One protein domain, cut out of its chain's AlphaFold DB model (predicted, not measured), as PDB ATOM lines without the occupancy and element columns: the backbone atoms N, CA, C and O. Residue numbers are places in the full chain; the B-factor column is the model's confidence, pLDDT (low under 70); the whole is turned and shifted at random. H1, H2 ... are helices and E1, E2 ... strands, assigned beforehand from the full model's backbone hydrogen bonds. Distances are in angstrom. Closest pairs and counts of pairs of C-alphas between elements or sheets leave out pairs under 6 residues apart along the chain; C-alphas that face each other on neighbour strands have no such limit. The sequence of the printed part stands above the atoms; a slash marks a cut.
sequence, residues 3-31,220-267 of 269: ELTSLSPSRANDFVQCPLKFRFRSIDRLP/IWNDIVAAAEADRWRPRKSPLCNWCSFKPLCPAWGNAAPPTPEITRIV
ATOM      1  N   GLU A   3      16.470 -30.420   3.569       94.31
ATOM      2  CA  GLU A   3      17.615 -30.861   2.774       94.31
ATOM      3  C   GLU A   3      18.880 -30.887   3.631       94.31
ATOM      4  O   GLU A   3      19.170 -29.949   4.381       94.31
ATOM      5  N   LEU A   4      19.652 -31.960   3.491       95.94
ATOM      6  CA  LEU A   4      20.969 -32.123   4.088       95.94
ATOM      7  C   LEU A   4      22.017 -31.948   2.990       95.94
ATOM      8  O   LEU A   4      22.499 -32.909   2.403       95.94
ATOM      9  N   THR A   5      22.323 -30.687   2.693       96.62
ATOM     10  CA  THR A   5      23.264 -30.280   1.631       96.62
ATOM     11  C   THR A   5      24.477 -29.521   2.158       96.62
ATOM     12  O   THR A   5      25.463 -29.373   1.447       96.62
ATOM     13  N   SER A   6      24.402 -29.029   3.396       96.75
ATOM     14  CA  SER A   6      25.405 -28.142   3.976       96.75
ATOM     15  C   SER A   6      25.698 -28.444   5.438       96.75
ATOM     16  O   SER A   6      24.806 -28.866   6.185       96.75
ATOM     17  N   LEU A   7      26.917 -28.125   5.864       97.75
ATOM     18  CA  LEU A   7      27.377 -28.184   7.244       97.75
ATOM     19  C   LEU A   7      28.061 -26.867   7.634       97.75
ATOM     20  O   LEU A   7      28.766 -26.246   6.846       97.75
ATOM     21  N   SER A   8      27.840 -26.445   8.876       97.88
ATOM     22  CA  SER A   8      28.548 -25.337   9.519       97.88
ATOM     23  C   SER A   8      29.160 -25.830  10.831       97.88
ATOM     24  O   SER A   8      28.698 -26.854  11.354       97.88
ATOM     25  N   PRO A   9      30.125 -25.105  11.426       96.75
ATOM     26  CA  PRO A   9      30.704 -25.501  12.706       96.75
ATOM     27  C   PRO A   9      29.654 -25.705  13.802       96.75
ATOM     28  O   PRO A   9      29.652 -26.723  14.489       96.75
ATOM     29  N   SER A  10      28.702 -24.774  13.921       94.81
ATOM     30  CA  SER A  10      27.619 -24.844  14.908       94.81
ATOM     31  C   SER A  10      26.723 -26.071  14.717       94.81
ATOM     32  O   SER A  10      26.408 -26.762  15.685       94.81
ATOM     33  N   ARG A  11      26.364 -26.394  13.468       97.50
ATOM     34  CA  ARG A  11      25.543 -27.569  13.137       97.50
ATOM     35  C   ARG A  11      26.283 -28.874  13.429       97.50
ATOM     36  O   ARG A  11      25.700 -29.783  14.017       97.50
ATOM     37  N   ALA A  12      27.563 -28.957  13.081       97.88
ATOM     38  CA  ALA A  12      28.400 -30.106  13.419       97.88
ATOM     39  C   ALA A  12      28.503 -30.296  14.943       97.88
ATOM     40  O   ALA A  12      28.271 -31.396  15.450       97.88
ATOM     41  N   ASN A  13      28.753 -29.213  15.685       96.12
ATOM     42  CA  ASN A  13      28.819 -29.231  17.145       96.12
ATOM     43  C   ASN A  13      27.493 -29.669  17.779       96.12
ATOM     44  O   ASN A  13      27.502 -30.475  18.712       96.12
ATOM     45  N   ASP A  14      26.352 -29.220  17.252       96.50
ATOM     46  CA  ASP A  14      25.041 -29.667  17.722       96.50
ATOM     47  C   ASP A  14      24.853 -31.174  17.563       96.50
ATOM     48  O   ASP A  14      24.368 -31.824  18.494       96.50
ATOM     49  N   PHE A  15      25.274 -31.743  16.431       97.88
ATOM     50  CA  PHE A  15      25.167 -33.179  16.186       97.88
ATOM     51  C   PHE A  15      26.085 -33.978  17.113       97.88
ATOM     52  O   PHE A  15      25.638 -34.907  17.791       97.88
ATOM     53  N   VAL A  16      27.350 -33.565  17.215       96.44
ATOM     54  CA  VAL A  16      28.345 -34.171  18.109       96.44
ATOM     55  C   VAL A  16      27.888 -34.115  19.571       96.44
ATOM     56  O   VAL A  16      28.057 -35.088  20.317       96.44
ATOM     57  N   GLN A  17      27.289 -32.996  19.992       95.44
ATOM     58  CA  GLN A  17      26.722 -32.837  21.329       95.44
ATOM     59  C   GLN A  17      25.515 -33.763  21.526       95.44
ATOM     60  O   GLN A  17      25.430 -34.457  22.543       95.44
ATOM     61  N   CYS A  18      24.559 -33.753  20.596       97.88
ATOM     62  CA  CYS A  18      23.341 -34.554  20.649       97.88
ATOM     63  C   CYS A  18      22.667 -34.625  19.261       97.88
ATOM     64  O   CYS A  18      22.071 -33.633  18.836       97.88
ATOM     65  N   PRO A  19      22.625 -35.797  18.598       98.31
ATOM     66  CA  PRO A  19      21.961 -35.951  17.300       98.31
ATOM     67  C   PRO A  19      20.503 -35.471  17.275       98.31
ATOM     68  O   PRO A  19      20.068 -34.861  16.302       98.31
ATOM     69  N   LEU A  20      19.750 -35.671  18.365       98.31
ATOM     70  CA  LEU A  20      18.377 -35.162  18.459       98.31
ATOM     71  C   LEU A  20      18.308 -33.625  18.516       98.31
ATOM     72  O   LEU A  20      17.389 -33.037  17.958       98.31
ATOM     73  N   LYS A  21      19.288 -32.962  19.150       97.75
ATOM     74  CA  LYS A  21      19.383 -31.490  19.164       97.75
ATOM     75  C   LYS A  21      19.646 -30.964  17.754       97.75
ATOM     76  O   LYS A  21      18.970 -30.034  17.326       97.75
ATOM     77  N   PHE A  22      20.580 -31.588  17.030       98.06
ATOM     78  CA  PHE A  22      20.832 -31.267  15.626       98.06
ATOM     79  C   PHE A  22      19.566 -31.396  14.788       98.06
ATOM     80  O   PHE A  22      19.234 -30.456  14.071       98.06
ATOM     81  N   ARG A  23      18.838 -32.512  14.918       98.06
ATOM     82  CA  ARG A  23      17.572 -32.701  14.214       98.06
ATOM     83  C   ARG A  23      16.591 -31.568  14.529       98.06
ATOM     84  O   ARG A  23      16.153 -30.884  13.610       98.06
ATOM     85  N   PHE A  24      16.292 -31.332  15.808       97.94
ATOM     86  CA  PHE A  24      15.309 -30.323  16.212       97.94
ATOM     87  C   PHE A  24      15.636 -28.919  15.704       97.94
ATOM     88  O   PHE A  24      14.742 -28.197  15.268       97.94
ATOM     89  N   ARG A  25      16.916 -28.547  15.699       96.50
ATOM     90  CA  ARG A  25      17.350 -27.218  15.264       96.50
ATOM     91  C   ARG A  25      17.525 -27.095  13.750       96.50
ATOM     92  O   ARG A  25      17.107 -26.106  13.163       96.50
ATOM     93  N   SER A  26      18.156 -28.076  13.106       96.31
ATOM     94  CA  SER A  26      18.583 -27.979  11.699       96.31
ATOM     95  C   SER A  26      17.578 -28.559  10.705       96.31
ATOM     96  O   SER A  26      17.513 -28.087   9.570       96.31
ATOM     97  N   ILE A  27      16.821 -29.583  11.109       96.62
ATOM     98  CA  ILE A  27      15.879 -30.309  10.246       96.62
ATOM     99  C   ILE A  27      14.457 -29.851  10.557       96.62
ATOM    100  O   ILE A  27      13.787 -29.301   9.684       96.62
ATOM    101  N   ASP A  28      14.027 -30.016  11.808       96.88
ATOM    102  CA  ASP A  28      12.681 -29.652  12.255       96.88
ATOM    103  C   ASP A  28      12.515 -28.125  12.332       96.88
ATOM    104  O   ASP A  28      11.401 -27.627  12.185       96.88
ATOM    105  N   ARG A  29      13.623 -27.388  12.523       95.50
ATOM    106  CA  ARG A  29      13.667 -25.920  12.681       95.50
ATOM    107  C   ARG A  29      12.692 -25.428  13.749       95.50
ATOM    108  O   ARG A  29      11.993 -24.432  13.562       95.50
ATOM    109  N   LEU A  30      12.631 -26.159  14.859       95.50
ATOM    110  CA  LEU A  30      11.779 -25.793  15.981       95.50
ATOM    111  C   LEU A  30      12.243 -24.452  16.563       95.50
ATOM    112  O   LEU A  30      13.452 -24.243  16.699       95.50
ATOM    113  N   PRO A  31      11.308 -23.557  16.926       90.31
ATOM    114  CA  PRO A  31      11.662 -22.298  17.554       90.31
ATOM    115  C   PRO A  31      12.340 -22.560  18.900       90.31
ATOM    116  O   PRO A  31      11.963 -23.465  19.650       90.31
ATOM    117  N   ILE A 220      31.816 -36.674  10.767       97.62
ATOM    118  CA  ILE A 220      30.585 -36.105  11.342       97.62
ATOM    119  C   ILE A 220      29.456 -36.105  10.308       97.62
ATOM    120  O   ILE A 220      28.316 -36.426  10.643       97.62
ATOM    121  N   TRP A 221      29.755 -35.755   9.055       97.62
ATOM    122  CA  TRP A 221      28.755 -35.756   7.994       97.62
ATOM    123  C   TRP A 221      28.219 -37.157   7.705       97.62
ATOM    124  O   TRP A 221      27.005 -37.339   7.657       97.62
ATOM    125  N   ASN A 222      29.093 -38.158   7.608       96.44
ATOM    126  CA  ASN A 222      28.688 -39.549   7.408       96.44
ATOM    127  C   ASN A 222      27.779 -40.044   8.544       96.44
ATOM    128  O   ASN A 222      26.773 -40.704   8.284       96.44
ATOM    129  N   ASP A 223      28.069 -39.669   9.793       97.69
ATOM    130  CA  ASP A 223      27.199 -39.990  10.927       97.69
ATOM    131  C   ASP A 223      25.828 -39.288  10.830       97.69
ATOM    132  O   ASP A 223      24.805 -39.878  11.194       97.69
ATOM    133  N   ILE A 224      25.780 -38.043  10.335       97.94
ATOM    134  CA  ILE A 224      24.528 -37.308  10.076       97.94
ATOM    135  C   ILE A 224      23.706 -38.012   8.994       97.94
ATOM    136  O   ILE A 224      22.507 -38.221   9.188       97.94
ATOM    137  N   VAL A 225      24.339 -38.392   7.880       96.94
ATOM    138  CA  VAL A 225      23.699 -39.116   6.771       96.94
ATOM    139  C   VAL A 225      23.130 -40.442   7.269       96.94
ATOM    140  O   VAL A 225      21.936 -40.687   7.118       96.94
ATOM    141  N   ALA A 226      23.927 -41.242   7.980       96.75
ATOM    142  CA  ALA A 226      23.479 -42.518   8.532       96.75
ATOM    143  C   ALA A 226      22.317 -42.360   9.534       96.75
ATOM    144  O   ALA A 226      21.414 -43.201   9.592       96.75
ATOM    145  N   ALA A 227      22.313 -41.288  10.335       97.62
ATOM    146  CA  ALA A 227      21.202 -40.977  11.234       97.62
ATOM    147  C   ALA A 227      19.927 -40.593  10.466       97.62
ATOM    148  O   ALA A 227      18.837 -40.995  10.878       97.62
ATOM    149  N   ALA A 228      20.066 -39.855   9.362       96.94
ATOM    150  CA  ALA A 228      18.966 -39.443   8.500       96.94
ATOM    151  C   ALA A 228      18.348 -40.618   7.735       96.94
ATOM    152  O   ALA A 228      17.137 -40.810   7.806       96.94
ATOM    153  N   GLU A 229      19.162 -41.444   7.077       95.44
ATOM    154  CA  GLU A 229      18.705 -42.616   6.314       95.44
ATOM    155  C   GLU A 229      17.984 -43.638   7.194       95.44
ATOM    156  O   GLU A 229      17.004 -44.260   6.786       95.44
ATOM    157  N   ALA A 230      18.455 -43.806   8.428       96.25
ATOM    158  CA  ALA A 230      17.834 -44.708   9.381       96.25
ATOM    159  C   ALA A 230      16.651 -44.088  10.146       96.25
ATOM    160  O   ALA A 230      16.056 -44.792  10.961       96.25
ATOM    161  N   ASP A 231      16.381 -42.790   9.967       96.19
ATOM    162  CA  ASP A 231      15.510 -41.962  10.816       96.19
ATOM    163  C   ASP A 231      15.745 -42.191  12.326       96.19
ATOM    164  O   ASP A 231      14.835 -42.393  13.135       96.19
ATOM    165  N   ARG A 232      17.021 -42.222  12.732       96.69
ATOM    166  CA  ARG A 232      17.443 -42.521  14.112       96.69
ATOM    167  C   ARG A 232      18.312 -41.421  14.702       96.69
ATOM    168  O   ARG A 232      19.535 -41.519  14.776       96.69
ATOM    169  N   TRP A 233      17.643 -40.433  15.283       97.62
ATOM    170  CA  TRP A 233      18.258 -39.290  15.961       97.62
ATOM    171  C   TRP A 233      18.364 -39.528  17.467       97.62
ATOM    172  O   TRP A 233      17.492 -39.155  18.253       97.62
ATOM    173  N   ARG A 234      19.429 -40.214  17.892       96.19
ATOM    174  CA  ARG A 234      19.580 -40.637  19.294       96.19
ATOM    175  C   ARG A 234      19.792 -39.430  20.225       96.19
ATOM    176  O   ARG A 234      20.749 -38.681  20.022       96.19
ATOM    177  N   PRO A 235      18.979 -39.240  21.282       97.62
ATOM    178  CA  PRO A 235      19.271 -38.231  22.291       97.62
ATOM    179  C   PRO A 235      20.492 -38.637  23.126       97.62
ATOM    180  O   PRO A 235      20.676 -39.810  23.454       97.62
ATOM    181  N   ARG A 236      21.301 -37.656  23.533       96.88
ATOM    182  CA  ARG A 236      22.462 -37.859  24.410       96.88
ATOM    183  C   ARG A 236      22.317 -37.011  25.673       96.88
ATOM    184  O   ARG A 236      22.337 -35.783  25.603       96.88
ATOM    185  N   LYS A 237      22.167 -37.662  26.833       96.00
ATOM    186  CA  LYS A 237      22.150 -36.963  28.129       96.00
ATOM    187  C   LYS A 237      23.542 -36.422  28.453       96.00
ATOM    188  O   LYS A 237      24.534 -37.132  28.320       96.00
ATOM    189  N   SER A 238      23.602 -35.177  28.905       94.75
ATOM    190  CA  SER A 238      24.812 -34.508  29.391       94.75
ATOM    191  C   SER A 238      24.426 -33.396  30.378       94.75
ATOM    192  O   SER A 238      23.247 -33.031  30.438       94.75
ATOM    193  N   PRO A 239      25.377 -32.801  31.121       93.81
ATOM    194  CA  PRO A 239      25.095 -31.624  31.950       93.81
ATOM    195  C   PRO A 239      24.476 -30.454  31.166       93.81
ATOM    196  O   PRO A 239      23.693 -29.683  31.719       93.81
ATOM    197  N   LEU A 240      24.756 -30.355  29.859       91.94
ATOM    198  CA  LEU A 240      24.183 -29.333  28.978       91.94
ATOM    199  C   LEU A 240      22.671 -29.507  28.765       91.94
ATOM    200  O   LEU A 240      22.005 -28.561  28.359       91.94
ATOM    201  N   CYS A 241      22.093 -30.673  29.077       95.94
ATOM    202  CA  CYS A 241      20.643 -30.872  29.016       95.94
ATOM    203  C   CYS A 241      19.865 -29.948  29.962       95.94
ATOM    204  O   CYS A 241      18.680 -29.731  29.725       95.94
ATOM    205  N   ASN A 242      20.502 -29.404  31.004       93.06
ATOM    206  CA  ASN A 242      19.880 -28.418  31.893       93.06
ATOM    207  C   ASN A 242      19.597 -27.080  31.195       93.06
ATOM    208  O   ASN A 242      18.739 -26.338  31.651       93.06
ATOM    209  N   TRP A 243      20.275 -26.819  30.078       90.44
ATOM    210  CA  TRP A 243      20.164 -25.596  29.283       90.44
ATOM    211  C   TRP A 243      19.569 -25.860  27.891       90.44
ATOM    212  O   TRP A 243      19.601 -24.994  27.023       90.44
ATOM    213  N   CYS A 244      19.065 -27.073  27.640       94.25
ATOM    214  CA  CYS A 244      18.478 -27.442  26.356       94.25
ATOM    215  C   CYS A 244      16.990 -27.066  26.328       94.25
ATOM    216  O   CYS A 244      16.177 -27.708  26.998       94.25
ATOM    217  N   SER A 245      16.645 -26.074  25.510       94.06
ATOM    218  CA  SER A 245      15.275 -25.609  25.229       94.06
ATOM    219  C   SER A 245      14.334 -26.739  24.792       94.06
ATOM    220  O   SER A 245      13.164 -26.751  25.159       94.06
ATOM    221  N   PHE A 246      14.851 -27.753  24.092       96.38
ATOM    222  CA  PHE A 246      14.070 -28.895  23.608       96.38
ATOM    223  C   PHE A 246      13.845 -30.010  24.641       96.38
ATOM    224  O   PHE A 246      13.291 -31.060  24.306       96.38
ATOM    225  N   LYS A 247      14.272 -29.842  25.901       95.81
ATOM    226  CA  LYS A 247      14.040 -30.833  26.969       95.81
ATOM    227  C   LYS A 247      12.562 -31.269  27.089       95.81
ATOM    228  O   LYS A 247      12.353 -32.481  27.210       95.81
ATOM    229  N   PRO A 248      11.554 -30.375  26.973       96.00
ATOM    230  CA  PRO A 248      10.135 -30.754  26.982       96.00
ATOM    231  C   PRO A 248       9.700 -31.679  25.832       96.00
ATOM    232  O   PRO A 248       8.676 -32.338  25.947       96.00
ATOM    233  N   LEU A 249      10.481 -31.774  24.751       96.75
ATOM    234  CA  LEU A 249      10.208 -32.629  23.584       96.75
ATOM    235  C   LEU A 249      11.114 -33.868  23.529       96.75
ATOM    236  O   LEU A 249      11.041 -34.675  22.606       96.75
ATOM    237  N   CYS A 250      12.030 -34.017  24.489       97.62
ATOM    238  CA  CYS A 250      13.108 -34.994  24.409       97.62
ATOM    239  C   CYS A 250      12.715 -36.361  25.018       97.62
ATOM    240  O   CYS A 250      12.485 -36.439  26.231       97.62
ATOM    241  N   PRO A 251      12.762 -37.468  24.247       97.12
ATOM    242  CA  PRO A 251      12.423 -38.810  24.736       97.12
ATOM    243  C   PRO A 251      13.318 -39.342  25.850       97.12
ATOM    244  O   PRO A 251      12.903 -40.193  26.632       97.12
ATOM    245  N   ALA A 252      14.529 -38.797  26.010       97.25
ATOM    246  CA  ALA A 252      15.395 -39.130  27.141       97.25
ATOM    247  C   ALA A 252      14.780 -38.757  28.511       97.25
ATOM    248  O   ALA A 252      15.287 -39.191  29.551       97.25
ATOM    249  N   TRP A 253      13.709 -37.957  28.515       96.69
ATOM    250  CA  TRP A 253      12.933 -37.557  29.689       96.69
ATOM    251  C   TRP A 253      11.502 -38.120  29.689       96.69
ATOM    252  O   TRP A 253      10.688 -37.672  30.485       96.69
ATOM    253  N   GLY A 254      11.197 -39.094  28.823       96.00
ATOM    254  CA  GLY A 254       9.859 -39.690  28.710       96.00
ATOM    255  C   GLY A 254       8.871 -38.899  27.847       96.00
ATOM    256  O   GLY A 254       7.705 -39.268  27.784       96.00
ATOM    257  N   ASN A 255       9.324 -37.837  27.173       96.94
ATOM    258  CA  ASN A 255       8.497 -37.043  26.259       96.94
ATOM    259  C   ASN A 255       8.435 -37.671  24.855       96.94
ATOM    260  O   ASN A 255       9.233 -38.544  24.513       96.94
ATOM    261  N   ALA A 256       7.522 -37.190  24.012       95.12
ATOM    262  CA  ALA A 256       7.460 -37.571  22.606       95.12
ATOM    263  C   ALA A 256       8.115 -36.494  21.731       95.12
ATOM    264  O   ALA A 256       7.756 -35.320  21.813       95.12
ATOM    265  N   ALA A 257       9.060 -36.904  20.884       96.12
ATOM    266  CA  ALA A 257       9.561 -36.041  19.822       96.12
ATOM    267  C   ALA A 257       8.487 -35.906  18.724       96.12
ATOM    268  O   ALA A 257       7.774 -36.882  18.470       96.12
ATOM    269  N   PRO A 258       8.377 -34.748  18.044       95.69
ATOM    270  CA  PRO A 258       7.559 -34.643  16.835       95.69
ATOM    271  C   PRO A 258       8.012 -35.660  15.768       95.69
ATOM    272  O   PRO A 258       9.127 -36.187  15.856       95.69
ATOM    273  N   PRO A 259       7.192 -35.963  14.750       95.25
ATOM    274  CA  PRO A 259       7.645 -36.753  13.606       95.25
ATOM    275  C   PRO A 259       8.763 -36.018  12.852       95.25
ATOM    276  O   PRO A 259       8.746 -34.789  12.763       95.25
ATOM    277  N   THR A 260       9.742 -36.757  12.324       95.19
ATOM    278  CA  THR A 260      10.808 -36.166  11.502       95.19
ATOM    279  C   THR A 260      10.193 -35.610  10.213       95.19
ATOM    280  O   THR A 260       9.434 -36.327   9.555       95.19
ATOM    281  N   PRO A 261      10.480 -34.355   9.822       95.19
ATOM    282  CA  PRO A 261      10.099 -33.861   8.508       95.19
ATOM    283  C   PRO A 261      10.720 -34.720   7.405       95.19
ATOM    284  O   PRO A 261      11.851 -35.176   7.537       95.19
ATOM    285  N   GLU A 262      10.019 -34.868   6.283       95.00
ATOM    286  CA  GLU A 262      10.574 -35.540   5.107       95.00
ATOM    287  C   GLU A 262      11.897 -34.890   4.674       95.00
ATOM    288  O   GLU A 262      11.951 -33.673   4.452       95.00
ATOM    289  N   ILE A 263      12.953 -35.698   4.560       96.38
ATOM    290  CA  ILE A 263      14.260 -35.277   4.053       96.38
ATOM    291  C   ILE A 263      14.287 -35.593   2.561       96.38
ATOM    292  O   ILE A 263      14.390 -36.750   2.164       96.38
ATOM    293  N   THR A 264      14.165 -34.561   1.733       95.19
ATOM    294  CA  THR A 264      13.992 -34.701   0.279       95.19
ATOM    295  C   THR A 264      15.312 -34.831  -0.467       95.19
ATOM    296  O   THR A 264      15.330 -35.214  -1.635       95.19
ATOM    297  N   ARG A 265      16.427 -34.489   0.188       94.75
ATOM    298  CA  ARG A 265      17.764 -34.534  -0.400       94.75
ATOM    299  C   ARG A 265      18.835 -34.707   0.666       94.75
ATOM    300  O   ARG A 265      18.820 -34.007   1.681       94.75
ATOM    301  N   ILE A 266      19.796 -35.577   0.377       95.19
ATOM    302  CA  ILE A 266      21.027 -35.777   1.141       95.19
ATOM    303  C   ILE A 266      22.187 -35.782   0.138       95.19
ATOM    304  O   ILE A 266      22.059 -36.379  -0.928       95.19
ATOM    305  N   VAL A 267      23.277 -35.072   0.432       93.75
ATOM    306  CA  VAL A 267      24.512 -35.091  -0.378       93.75
ATOM    307  C   VAL A 267      25.594 -35.928   0.301       93.75
ATOM    308  O   VAL A 267      25.568 -36.103   1.521       93.75
TER     309      VAL A 267
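What this domain is: This is residues 3 to 31 and 220 to 267 of the 269 residues of the protein "PD-(D/E)XK nuclease family protein" of Brevibacterium sp. XM4083 (UniProt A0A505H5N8). A helical hairpin, H1 and H2, makes the core with H3, which meets H1 at its first residue, Ile 220, and runs off from there at a steep tilt of 66 degrees to H1; small H4 lies at the end away from E1, touching no helix, and the unnamed residues 244 to 262 run back from H4 to E1. Of 77 printed residues under half are in named elements, H1, H2, H3, H4, E1 in order, mostly helix. The whole is compact, radius of gyration of the C-alphas 11.8 A, spans 33 by 25 by 22 A.

How they stand to each other: The hairpin of H1, residues 9 to 17, and H2, residues 19 to 27, touches closest at C-alphas 15 and 22, 4.8 A. H3, residues 220 to 229, touches H1, closest at C-alphas 220 and 12, 6.7 A. H4, residues 239 to 243, touches no helix; its O i to N i+4 pairs within hydrogen-bond range are 0 of 1, O i to N i+3 2 of 2. E1, residues 263 to 266, pairs with no named strand.

Where its parts are: H1 begins at C-alpha 9 (30.704, -25.501, 12.706); E1 ends at C-alpha 266 (21.027, -35.777, 1.141). H3 measures 14.5 A.

The domain as a whole: Residues 32 to 219 are cut out; C-alphas 31 and 220 are 24.2 A apart. No printed residue is under 70 in pLDDT.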